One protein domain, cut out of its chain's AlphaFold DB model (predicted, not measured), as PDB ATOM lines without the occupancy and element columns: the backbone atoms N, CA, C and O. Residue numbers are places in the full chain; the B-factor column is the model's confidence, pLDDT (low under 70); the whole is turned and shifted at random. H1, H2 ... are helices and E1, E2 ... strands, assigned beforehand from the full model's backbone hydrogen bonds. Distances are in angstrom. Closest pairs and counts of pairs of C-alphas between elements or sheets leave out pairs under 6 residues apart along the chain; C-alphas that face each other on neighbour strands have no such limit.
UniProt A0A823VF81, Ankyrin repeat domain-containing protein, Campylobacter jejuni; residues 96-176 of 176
ATOM      1  N   LEU A  96     -39.189 -37.152  12.466       96.69
ATOM      2  CA  LEU A  96     -38.551 -38.331  11.867       96.69
ATOM      3  C   LEU A  96     -39.559 -39.232  11.134       96.69
ATOM      4  O   LEU A  96     -39.232 -40.351  10.747       96.69
ATOM      5  N   LYS A  97     -40.811 -38.777  10.966       93.12
ATOM      6  CA  LYS A  97     -41.868 -39.573  10.319       93.12
ATOM      7  C   LYS A  97     -41.587 -39.837   8.843       93.12
ATOM      8  O   LYS A  97     -41.916 -40.913   8.364       93.12
ATOM      9  N   ASP A  98     -41.017 -38.861   8.136       95.38
ATOM     10  CA  ASP A  98     -40.449 -39.110   6.812       95.38
ATOM     11  C   ASP A  98     -39.079 -39.776   7.029       95.38
ATOM     12  O   ASP A  98     -38.190 -39.138   7.608       95.38
ATOM     13  N   PRO A  99     -38.901 -41.050   6.624       94.81
ATOM     14  CA  PRO A  99     -37.730 -41.823   7.010       94.81
ATOM     15  C   PRO A  99     -36.409 -41.207   6.544       94.81
ATOM     16  O   PRO A  99     -35.399 -41.415   7.208       94.81
ATOM     17  N   LYS A 100     -36.393 -40.397   5.475       94.56
ATOM     18  CA  LYS A 100     -35.151 -39.773   4.990       94.56
ATOM     19  C   LYS A 100     -34.497 -38.842   6.016       94.56
ATOM     20  O   LYS A 100     -33.281 -38.726   6.027       94.56
ATOM     21  N   TYR A 101     -35.282 -38.238   6.918       95.44
ATOM     22  CA  TYR A 101     -34.770 -37.360   7.982       95.44
ATOM     23  C   TYR A 101     -34.112 -38.120   9.141       95.44
ATOM     24  O   TYR A 101     -33.718 -37.511  10.129       95.44
ATOM     25  N   ASN A 102     -33.960 -39.442   9.019       96.25
ATOM     26  CA  ASN A 102     -33.046 -40.211   9.862       96.25
ATOM     27  C   ASN A 102     -31.574 -40.000   9.480       96.25
ATOM     28  O   ASN A 102     -30.720 -40.556  10.153       96.25
ATOM     29  N   PHE A 103     -31.279 -39.245   8.422       95.62
ATOM     30  CA  PHE A 103     -29.930 -39.004   7.921       95.62
ATOM     31  C   PHE A 103     -29.642 -37.513   7.773       95.62
ATOM     32  O   PHE A 103     -30.560 -36.704   7.613       95.62
ATOM     33  N   TYR A 104     -28.352 -37.189   7.726       94.31
ATOM     34  CA  TYR A 104     -27.845 -35.919   7.228       94.31
ATOM     35  C   TYR A 104     -28.322 -35.679   5.793       94.31
ATOM     36  O   TYR A 104     -28.393 -36.613   4.987       94.31
ATOM     37  N   HIS A 105     -28.586 -34.424   5.423       93.94
ATOM     38  CA  HIS A 105     -29.039 -34.094   4.065       93.94
ATOM     39  C   HIS A 105     -28.052 -34.527   2.974       93.94
ATOM     40  O   HIS A 105     -28.478 -34.922   1.887       93.94
ATOM     41  N   SER A 106     -26.748 -34.512   3.266       91.06
ATOM     42  CA  SER A 106     -25.705 -34.990   2.348       91.06
ATOM     43  C   SER A 106     -25.837 -36.470   1.995       91.06
ATOM     44  O   SER A 106     -25.431 -36.868   0.902       91.06
ATOM     45  N   ASP A 107     -26.417 -37.263   2.895       92.50
ATOM     46  CA  ASP A 107     -26.470 -38.720   2.788       92.50
ATOM     47  C   ASP A 107     -27.798 -39.193   2.190       92.50
ATOM     48  O   ASP A 107     -27.885 -40.292   1.644       92.50
ATOM     49  N   MET A 108     -28.827 -38.336   2.197       93.38
ATOM     50  CA  MET A 108     -30.145 -38.646   1.632       93.38
ATOM     51  C   MET A 108     -30.097 -39.003   0.141       93.38
ATOM     52  O   MET A 108     -30.976 -39.710  -0.346       93.38
ATOM     53  N   LYS A 109     -29.077 -38.541  -0.594       92.25
ATOM     54  CA  LYS A 109     -28.878 -38.879  -2.014       92.25
ATOM     55  C   LYS A 109     -28.564 -40.357  -2.255       92.25
ATOM     56  O   LYS A 109     -28.757 -40.821  -3.369       92.25
ATOM     57  N   TYR A 110     -28.107 -41.069  -1.225       92.88
ATOM     58  CA  TYR A 110     -27.843 -42.503  -1.269       92.88
ATOM     59  C   TYR A 110     -29.054 -43.329  -0.820       92.88
ATOM     60  O   TYR A 110     -28.959 -44.545  -0.725       92.88
ATOM     61  N   ILE A 111     -30.202 -42.714  -0.514       94.50
ATOM     62  CA  ILE A 111     -31.423 -43.463  -0.201       94.50
ATOM     63  C   ILE A 111     -32.002 -44.020  -1.500       94.50
ATOM     64  O   ILE A 111     -32.520 -43.278  -2.336       94.50
ATOM     65  N   LYS A 112     -31.984 -45.345  -1.626       94.88
ATOM     66  CA  LYS A 112     -32.596 -46.069  -2.741       94.88
ATOM     67  C   LYS A 112     -34.094 -46.267  -2.541       94.88
ATOM     68  O   LYS A 112     -34.886 -46.088  -3.464       94.88
ATOM     69  N   GLU A 113     -34.485 -46.646  -1.328       94.88
ATOM     70  CA  GLU A 113     -35.881 -46.814  -0.933       94.88
ATOM     71  C   GLU A 113     -36.065 -46.417   0.532       94.88
ATOM     72  O   GLU A 113     -35.256 -46.766   1.385       94.88
ATOM     73  N   ALA A 114     -37.154 -45.718   0.844       95.38
ATOM     74  CA  ALA A 114     -37.519 -45.369   2.210       95.38
ATOM     75  C   ALA A 114     -39.033 -45.480   2.390       95.38
ATOM     76  O   ALA A 114     -39.809 -44.904   1.625       95.38
ATOM     77  N   ASN A 115     -39.457 -46.222   3.409       93.12
ATOM     78  CA  ASN A 115     -40.862 -46.381   3.761       93.12
ATOM     79  C   ASN A 115     -41.027 -46.591   5.280       93.12
ATOM     80  O   ASN A 115     -40.067 -46.544   6.051       93.12
ATOM     81  N   ASP A 116     -42.259 -46.818   5.738       88.94
ATOM     82  CA  ASP A 116     -42.544 -46.979   7.168       88.94
ATOM     83  C   ASP A 116     -41.847 -48.188   7.811       88.94
ATOM     84  O   ASP A 116     -41.683 -48.213   9.033       88.94
ATOM     85  N   LYS A 117     -41.448 -49.186   7.017       89.50
ATOM     86  CA  LYS A 117     -40.825 -50.420   7.496       89.50
ATOM     87  C   LYS A 117     -39.310 -50.337   7.502       89.50
ATOM     88  O   LYS A 117     -38.734 -50.761   8.491       89.50
ATOM     89  N   TYR A 118     -38.698 -49.829   6.434       91.12
ATOM     90  CA  TYR A 118     -37.244 -49.816   6.291       91.12
ATOM     91  C   TYR A 118     -36.726 -48.653   5.443       91.12
ATOM     92  O   TYR A 118     -37.481 -47.988   4.726       91.12
ATOM     93  N   ILE A 119     -35.410 -48.458   5.516       94.38
ATOM     94  CA  ILE A 119     -34.620 -47.622   4.617       94.38
ATOM     95  C   ILE A 119     -33.549 -48.505   3.971       94.38
ATOM     96  O   ILE A 119     -32.839 -49.229   4.662       94.38
ATOM     97  N   LEU A 120     -33.452 -48.465   2.647       92.56
ATOM     98  CA  LEU A 120     -32.422 -49.130   1.860       92.56
ATOM     99  C   LEU A 120     -31.494 -48.066   1.279       92.56
ATOM    100  O   LEU A 120     -31.947 -47.188   0.540       92.56
ATOM    101  N   MET A 121     -30.214 -48.165   1.614       92.12
ATOM    102  CA  MET A 121     -29.154 -47.295   1.122       92.12
ATOM    103  C   MET A 121     -28.456 -47.940  -0.078       92.12
ATOM    104  O   MET A 121     -28.306 -49.161  -0.130       92.12
ATOM    105  N   GLU A 122     -28.038 -47.121  -1.037       91.19
ATOM    106  CA  GLU A 122     -27.110 -47.520  -2.093       91.19
ATOM    107  C   GLU A 122     -25.747 -47.875  -1.488       91.19
ATOM    108  O   GLU A 122     -25.283 -47.224  -0.548       91.19
ATOM    109  N   GLU A 123     -25.103 -48.891  -2.061       84.94
ATOM    110  CA  GLU A 123     -23.734 -49.258  -1.707       84.94
ATOM    111  C   GLU A 123     -22.780 -48.135  -2.130       84.94
ATOM    112  O   GLU A 123     -22.779 -47.689  -3.283       84.94
ATOM    113  N   VAL A 124     -21.940 -47.691  -1.197       84.50
ATOM    114  CA  VAL A 124     -20.886 -46.713  -1.463       84.50
ATOM    115  C   VAL A 124     -19.544 -47.347  -1.150       84.50
ATOM    116  O   VAL A 124     -19.325 -47.871  -0.059       84.50
ATOM    117  N   GLU A 125     -18.647 -47.303  -2.135       81.19
ATOM    118  CA  GLU A 125     -17.319 -47.904  -2.041       81.19
ATOM    119  C   GLU A 125     -16.607 -47.434  -0.762       81.19
ATOM    120  O   GLU A 125     -16.581 -46.243  -0.437       81.19
ATOM    121  N   ASP A 126     -16.084 -48.400  -0.007       75.94
ATOM    122  CA  ASP A 126     -15.362 -48.201   1.251       75.94
ATOM    123  C   ASP A 126     -16.135 -47.479   2.381       75.94
ATOM    124  O   ASP A 126     -15.522 -47.067   3.370       75.94
ATOM    125  N   THR A 127     -17.471 -47.346   2.305       78.81
ATOM    126  CA  THR A 127     -18.280 -46.664   3.337       78.81
ATOM    127  C   THR A 127     -19.570 -47.414   3.678       78.81
ATOM    128  O   THR A 127     -20.394 -47.689   2.815       78.81
ATOM    129  N   ILE A 128     -19.814 -47.667   4.970       81.12
ATOM    130  CA  ILE A 128     -21.054 -48.299   5.458       81.12
ATOM    131  C   ILE A 128     -22.052 -47.203   5.864       81.12
ATOM    132  O   ILE A 128     -22.195 -46.885   7.046       81.12
ATOM    133  N   ILE A 129     -22.732 -46.606   4.880       85.94
ATOM    134  CA  ILE A 129     -23.591 -45.419   5.080       85.94
ATOM    135  C   ILE A 129     -24.766 -45.680   6.028       85.94
ATOM    136  O   ILE A 129     -25.196 -44.772   6.733       85.94
ATOM    137  N   CYS A 130     -25.270 -46.914   6.127       86.00
ATOM    138  CA  CYS A 130     -26.368 -47.226   7.048       86.00
ATOM    139  C   CYS A 130     -26.036 -46.924   8.525       86.00
ATOM    140  O   CYS A 130     -26.954 -46.697   9.315       86.00
ATOM    141  N   ARG A 131     -24.747 -46.853   8.900       87.75
ATOM    142  CA  ARG A 131     -24.302 -46.429  10.241       87.75
ATOM    143  C   ARG A 131     -24.544 -44.946  10.526       87.75
ATOM    144  O   ARG A 131     -24.635 -44.587  11.692       87.75
ATOM    145  N   ASN A 132     -24.699 -44.123   9.491       91.69
ATOM    146  CA  ASN A 132     -24.971 -42.691   9.620       91.69
ATOM    147  C   ASN A 132     -26.445 -42.399   9.937       91.69
ATOM    148  O   ASN A 132     -26.820 -41.237  10.050       91.69
ATOM    149  N   ALA A 133     -27.314 -43.410  10.053       94.25
ATOM    150  CA  ALA A 133     -28.673 -43.156  10.510       94.25
ATOM    151  C   ALA A 133     -28.657 -42.714  11.983       94.25
ATOM    152  O   ALA A 133     -27.944 -43.301  12.794       94.25
ATOM    153  N   LEU A 134     -29.502 -41.746  12.344       96.12
ATOM    154  CA  LEU A 134     -29.563 -41.073  13.649       96.12
ATOM    155  C   LEU A 134     -29.399 -42.010  14.847       96.12
ATOM    156  O   LEU A 134     -28.642 -41.718  15.768       96.12
ATOM    157  N   ILE A 135     -30.128 -43.125  14.853       93.88
ATOM    158  CA  ILE A 135     -30.110 -44.043  15.990       93.88
ATOM    159  C   ILE A 135     -28.767 -44.760  16.134       93.88
ATOM    160  O   ILE A 135     -28.330 -45.019  17.251       93.88
ATOM    161  N   TYR A 136     -28.113 -45.064  15.015       91.50
ATOM    162  CA  TYR A 136     -26.821 -45.732  14.992       91.50
ATOM    163  C   TYR A 136     -25.684 -44.763  15.241       91.50
ATOM    164  O   TYR A 136     -24.785 -45.113  15.996       91.50
ATOM    165  N   ASP A 137     -25.770 -43.548  14.705       93.44
ATOM    166  CA  ASP A 137     -24.821 -42.482  15.012       93.44
ATOM    167  C   ASP A 137     -24.785 -42.231  16.529       93.44
ATOM    168  O   ASP A 137     -23.731 -42.346  17.150       93.44
ATOM    169  N   TYR A 138     -25.950 -42.077  17.174       94.50
ATOM    170  CA  TYR A 138     -26.035 -41.945  18.636       94.50
ATOM    171  C   TYR A 138     -25.444 -43.151  19.389       94.50
ATOM    172  O   TYR A 138     -24.654 -42.983  20.314       94.50
ATOM    173  N   ILE A 139     -25.795 -44.385  19.001       91.44
ATOM    174  CA  ILE A 139     -25.298 -45.601  19.673       91.44
ATOM    175  C   ILE A 139     -23.778 -45.764  19.519       91.44
ATOM    176  O   ILE A 139     -23.124 -46.250  20.436       91.44
ATOM    177  N   LEU A 140     -23.216 -45.414  18.362       89.62
ATOM    178  CA  LEU A 140     -21.790 -45.587  18.075       89.62
ATOM    179  C   LEU A 140     -20.927 -44.467  18.666       89.62
ATOM    180  O   LEU A 140     -19.743 -44.693  18.910       89.62
ATOM    181  N   SER A 141     -21.501 -43.279  18.869       90.69
ATOM    182  CA  SER A 141     -20.798 -42.108  19.406       90.69
ATOM    183  C   SER A 141     -20.944 -41.931  20.921       90.69
ATOM    184  O   SER A 141     -20.111 -41.258  21.523       90.69
ATOM    185  N   ALA A 142     -21.954 -42.532  21.559       86.06
ATOM    186  CA  ALA A 142     -22.114 -42.491  23.013       86.06
ATOM    187  C   ALA A 142     -21.219 -43.523  23.729       86.06
ATOM    188  O   ALA A 142     -21.173 -44.693  23.348       86.06
ATOM    189  N   ASP A 143     -20.572 -43.118  24.830       81.12
ATOM    190  CA  ASP A 143     -19.719 -44.000  25.648       81.12
ATOM    191  C   ASP A 143     -20.503 -45.171  26.277       81.12
ATOM    192  O   ASP A 143     -19.977 -46.276  26.437       81.12
ATOM    193  N   ASN A 144     -21.769 -44.942  26.651       84.38
ATOM    194  CA  ASN A 144     -22.671 -45.962  27.189       84.38
ATOM    195  C   ASN A 144     -24.127 -45.701  26.749       84.38
ATOM    196  O   ASN A 144     -24.918 -45.182  27.538       84.38
ATOM    197  N   PRO A 145     -24.505 -46.103  25.521       86.19
ATOM    198  CA  PRO A 145     -25.758 -45.707  24.887       86.19
ATOM    199  C   PRO A 145     -26.988 -45.884  25.778       86.19
ATOM    200  O   PRO A 145     -27.341 -46.987  26.217       86.19
ATOM    201  N   ASN A 146     -27.692 -44.782  26.026       93.56
ATOM    202  CA  ASN A 146     -28.784 -44.764  26.981       93.56
ATOM    203  C   ASN A 146     -30.080 -45.329  26.385       93.56
ATOM    204  O   ASN A 146     -30.739 -44.733  25.531       93.56
ATOM    205  N   SER A 147     -30.515 -46.478  26.907       94.44
ATOM    206  CA  SER A 147     -31.721 -47.160  26.418       94.44
ATOM    207  C   SER A 147     -33.016 -46.336  26.509       94.44
ATOM    208  O   SER A 147     -33.956 -46.618  25.765       94.44
ATOM    209  N   GLN A 148     -33.109 -45.342  27.404       97.06
ATOM    210  CA  GLN A 148     -34.288 -44.472  27.495       97.06
ATOM    211  C   GLN A 148     -34.333 -43.489  26.325       97.06
ATOM    212  O   GLN A 148     -35.394 -43.313  25.726       97.06
ATOM    213  N   ILE A 149     -33.183 -42.928  25.950       97.44
ATOM    214  CA  ILE A 149     -33.041 -42.017  24.808       97.44
ATOM    215  C   ILE A 149     -33.297 -42.764  23.499       97.44
ATOM    216  O   ILE A 149     -34.088 -42.312  22.676       97.44
ATOM    217  N   ILE A 150     -32.747 -43.972  23.352       96.12
ATOM    218  CA  ILE A 150     -33.019 -44.839  22.195       96.12
ATOM    219  C   ILE A 150     -34.528 -45.096  22.058       96.12
ATOM    220  O   ILE A 150     -35.107 -44.865  20.996       96.12
ATOM    221  N   LYS A 151     -35.201 -45.523  23.138       97.06
ATOM    222  CA  LYS A 151     -36.661 -45.738  23.133       97.06
ATOM    223  C   LYS A 151     -37.426 -44.466  22.781       97.06
ATOM    224  O   LYS A 151     -38.407 -44.535  22.044       97.06
ATOM    225  N   TYR A 152     -36.992 -43.324  23.305       98.06
ATOM    226  CA  TYR A 152     -37.591 -42.032  23.005       98.06
ATOM    227  C   TYR A 152     -37.496 -41.709  21.506       98.06
ATOM    228  O   TYR A 152     -38.524 -41.473  20.875       98.06
ATOM    229  N   LEU A 153     -36.304 -41.784  20.906       97.56
ATOM    230  CA  LEU A 153     -36.093 -41.486  19.484       97.56
ATOM    231  C   LEU A 153     -36.906 -42.419  18.573       97.56
ATOM    232  O   LEU A 153     -37.533 -41.963  17.616       97.56
ATOM    233  N   VAL A 154     -36.981 -43.710  18.905       95.81
ATOM    234  CA  VAL A 154     -37.809 -44.692  18.177       95.81
ATOM    235  C   VAL A 154     -39.285 -44.307  18.221       95.81
ATOM    236  O   VAL A 154     -39.954 -44.300  17.190       95.81
ATOM    237  N   ASN A 155     -39.790 -43.910  19.393       96.94
ATOM    238  CA  ASN A 155     -41.169 -43.436  19.538       96.94
ATOM    239  C   ASN A 155     -41.434 -42.139  18.751       96.94
ATOM    240  O   ASN A 155     -42.577 -41.880  18.370       96.94
ATOM    241  N   ARG A 156     -40.394 -41.343  18.472       97.25
ATOM    242  CA  ARG A 156     -40.450 -40.145  17.616       97.25
ATOM    243  C   ARG A 156     -40.315 -40.451  16.117       97.25
ATOM    244  O   ARG A 156     -40.508 -39.547  15.304       97.25
ATOM    245  N   GLY A 157     -40.057 -41.705  15.738       95.56
ATOM    246  CA  GLY A 157     -39.991 -42.164  14.347       95.56
ATOM    247  C   GLY A 157     -38.604 -42.589  13.865       95.56
ATOM    248  O   GLY A 157     -38.476 -42.929  12.688       95.56
ATOM    249  N   ALA A 158     -37.588 -42.604  14.739       95.44
ATOM    250  CA  ALA A 158     -36.262 -43.087  14.369       95.44
ATOM    251  C   ALA A 158     -36.307 -44.553  13.891       95.44
ATOM    252  O   ALA A 158     -37.002 -45.385  14.485       95.44
ATOM    253  N   LYS A 159     -35.586 -44.874  12.813       93.06
ATOM    254  CA  LYS A 159     -35.614 -46.191  12.158       93.06
ATOM    255  C   LYS A 159     -34.393 -47.035  12.514       93.06
ATOM    256  O   LYS A 159     -33.264 -46.586  12.365       93.06
ATOM    257  N   PHE A 160     -34.644 -48.283  12.912       88.38
ATOM    258  CA  PHE A 160     -33.616 -49.322  13.047       88.38
ATOM    259  C   PHE A 160     -33.428 -50.146  11.776       88.38
ATOM    260  O   PHE A 160     -32.323 -50.575  11.483       88.38
ATOM    261  N   GLU A 161     -34.494 -50.398  11.020       89.25
ATOM    262  CA  GLU A 161     -34.420 -51.208   9.801       89.25
ATOM    263  C   GLU A 161     -33.799 -50.376   8.670       89.25
ATOM    264  O   GLU A 161     -34.485 -49.860   7.789       89.25
ATOM    265  N   VAL A 162     -32.490 -50.160   8.765       89.81
ATOM    266  CA  VAL A 162     -31.667 -49.447   7.794       89.81
ATOM    267  C   VAL A 162     -30.667 -50.443   7.232       89.81
ATOM    268  O   VAL A 162     -29.849 -50.998   7.968       89.81
ATOM    269  N   HIS A 163     -30.748 -50.677   5.930       86.69
ATOM    270  CA  HIS A 163     -29.988 -51.705   5.236       86.69
ATOM    271  C   HIS A 163     -29.089 -51.078   4.182       86.69
ATOM    272  O   HIS A 163     -29.458 -50.096   3.540       86.69
ATOM    273  N   ASP A 164     -27.928 -51.685   3.990       83.69
ATOM    274  CA  ASP A 164     -27.085 -51.459   2.822       83.69
ATOM    275  C   ASP A 164     -27.476 -52.455   1.714       83.69
ATOM    276  O   ASP A 164     -27.778 -53.618   2.006       83.69
ATOM    277  N   GLU A 165     -27.499 -52.003   0.459       78.44
ATOM    278  CA  GLU A 165     -27.703 -52.846  -0.724       78.44
ATOM    279  C   GLU A 165     -26.576 -53.878  -0.920       78.44
ATOM    280  O   GLU A 165     -26.810 -54.932  -1.522       78.44
ATOM    281  N   GLY A 166     -25.382 -53.613  -0.376       69.69
ATOM    282  CA  GLY A 166     -24.230 -54.510  -0.449       69.69
ATOM    283  C   GLY A 166     -24.514 -55.951   0.016       69.69
ATOM    284  O   GLY A 166     -25.455 -56.235   0.763       69.69
ATOM    285  N   ALA A 167     -23.652 -56.883  -0.414       53.22
ATOM    286  CA  ALA A 167     -23.864 -58.343  -0.484       53.22
ATOM    287  C   ALA A 167     -24.325 -59.087   0.791       53.22
ATOM    288  O   ALA A 167     -24.596 -60.289   0.729       53.22
ATOM    289  N   TYR A 168     -24.424 -58.416   1.937       60.84
ATOM    290  CA  TYR A 168     -24.768 -59.037   3.208       60.84
ATOM    291  C   TYR A 168     -26.045 -58.507   3.873       60.84
ATOM    292  O   TYR A 168     -26.424 -59.047   4.914       60.84
ATOM    293  N   GLY A 169     -26.723 -57.493   3.307       59.84
ATOM    294  CA  GLY A 169     -27.976 -56.954   3.864       59.84
ATOM    295  C   GLY A 169     -27.855 -56.527   5.332       59.84
ATOM    296  O   GLY A 169     -28.805 -56.648   6.110       59.84
ATOM    297  N   TRP A 170     -26.653 -56.108   5.733       64.19
ATOM    298  CA  TRP A 170     -26.323 -55.827   7.120       64.19
ATOM    299  C   TRP A 170     -27.167 -54.668   7.643       64.19
ATOM    300  O   TRP A 170     -27.143 -53.560   7.113       64.19
ATOM    301  N   THR A 171     -27.890 -54.928   8.728       62.62
ATOM    302  CA  THR A 171     -28.308 -53.872   9.650       62.62
ATOM    303  C   THR A 171     -27.112 -53.500  10.524       62.62
ATOM    304  O   THR A 171     -26.317 -54.387  10.855       62.62
ATOM    305  N   PRO A 172     -26.971 -52.248  10.978       57.69
ATOM    306  CA  PRO A 172     -25.870 -51.894  11.869       57.69
ATOM    307  C   PRO A 172     -25.828 -52.669  13.204       57.69
ATOM    308  O   PRO A 172     -24.781 -52.705  13.843       57.69
ATOM    309  N   MET A 173     -26.899 -53.392  13.572       61.56
ATOM    310  CA  MET A 173     -26.896 -54.372  14.676       61.56
ATOM    311  C   MET A 173     -25.953 -55.566  14.449       61.56
ATOM    312  O   MET A 173     -25.608 -56.247  15.405       61.56
ATOM    313  N   HIS A 174     -25.527 -55.835  13.211       61.47
ATOM    314  CA  HIS A 174     -24.552 -56.888  12.899       61.47
ATOM    315  C   HIS A 174     -23.119 -56.533  13.318       61.47
ATOM    316  O   HIS A 174     -22.235 -57.385  13.244       61.47
ATOM    317  N   PHE A 175     -22.868 -55.290  13.734       55.62
ATOM    318  CA  PHE A 175     -21.556 -54.833  14.195       55.62
ATOM    319  C   PHE A 175     -21.437 -54.796  15.724       55.62
ATOM    320  O   PHE A 175     -20.540 -54.126  16.238       55.62
ATOM    321  N   TRP A 176     -22.325 -55.510  16.425       56.19
ATOM    322  CA  TRP A 176     -22.368 -55.602  17.883       56.19
ATOM    323  C   TRP A 176     -22.257 -57.046  18.374       56.19
ATOM    324  O   TRP A 176     -22.875 -57.939  17.748       56.19
TER     325      TRP A 176
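Overview. This is residues 96 to 176 of the 176 residues of the protein "Ankyrin repeat domain-containing protein" of Campylobacter jejuni (UniProt A0A823VF81). A small three-stranded sheet, E1, E2 and E3, makes one end of the domain, with the one-turn helix H2 packed on it, and the two longer helices H3 and H4 lie beyond, loosely side by side and running opposite ways, with H4 at the far end. Two further one-turn helices lie away from each other: H1 grazes the sheet, and H5, near the end of the chain, is near H2 and H3. The 81 printed residues hold five named helices and three named strands in the order H1 E1 E2 H2 H3 H4 E3 H5, and the sheet, of order E1, E2, E3, is mixed, with E1 and E2 antiparallel and E2 and E3 parallel. The class is mixed, helices and strands, though under half of the residues, 39, are in named elements. The whole is compact, with a radius of gyration of the C-alphas of 12.0 A, and rounded, with spans of 33 by 26 by 21 A.

Along the chain. In the sheet, E1 is residues 111 to 114, 6.8 A from first to last C-alpha, beginning at C-alpha 111 at (-31.423, -43.463, -0.201). E2 is residues 119 to 121, 6.5 A long, and E3 is residues 162 to 164, 7.1 A long. The longest helix by residues is H4, residues 147 to 155, 12.3 A, which ends at C-alpha 155 at (-41.169, -43.436, 19.538). H3 is residues 134 to 141, 10.5 A. The other helices have four residues each: H1 is residues 99 to 102, 5.7 A; H2 is residues 129 to 132, 5.5 A; and H5 is residues 172 to 175, 5.7 A, ending at C-alpha 175 at (-21.556, -54.833, 14.195).

Arrangement. E2 is the inner strand of the sheet, and E1 and E3 are its edge strands. E1 and E2 form a hairpin, antiparallel at 172 degrees, with N 112 and O 120 at 2.8 A and N 120 and O 113 at 2.8 A, within hydrogen-bond range. E2 and E3 are parallel at 24 degrees, with N 121 and O 163 at 2.8 A and N 163 and O 119 at 2.8 A. E2, then H2, H3 and H4, then E3 make a strand-helix-strand unit, two parallel neighbour strands with helices between them in the chain. H2 is on the sheet at a height of 7.9 A and only just over E3, on which 3 of its 4 C-alphas fall; the closest C-alphas of H2 and E3 are those of Cys 130 and Val 162, 5.8 A apart. H1 only grazes the sheet with its residues 99 to 102; its closest C-alpha to E1 is Pro 99, 6.0 A from that of Ala 114. H5 is not on the sheet, but only just, with 4 pairs of C-alphas within 10 A. H3 is not on the sheet and is close to H2 but not clearly touching it, the closest C-alphas, of Arg 131 and Asp 137, being 6.2 A apart. H3 and H4 are also close but not clearly touching, at a shallow tilt of 18 degrees, opposite ways, with the C-alphas of Ile 135 and Ile 150 closest at 6.9 A. H5 is close to H2 but not clearly touching, through the C-alphas of Arg 131 and Pro 172, 5.9 A apart. H4 is not on the sheet, and is apart from H1, H2 and H5. In H3 and H4 every O i to N i+4 pair is within hydrogen-bond range; H1, H2 and H5 are too short for such a pair.

Size, cuts and confidence. The two C-alphas farthest apart, those of Glu 125 and Gln 148, are 34.2 A from each other. The printed part runs from residue 96 to residue 176, the chain's last residue, and has no cut. No link is long; those from E1 to E2, H2 to H3 and H3 to H4 are tight. The mean pLDDT of the printed part is 87.2, and residues 166 to 176 are under 70, with a mean of 59 in H5.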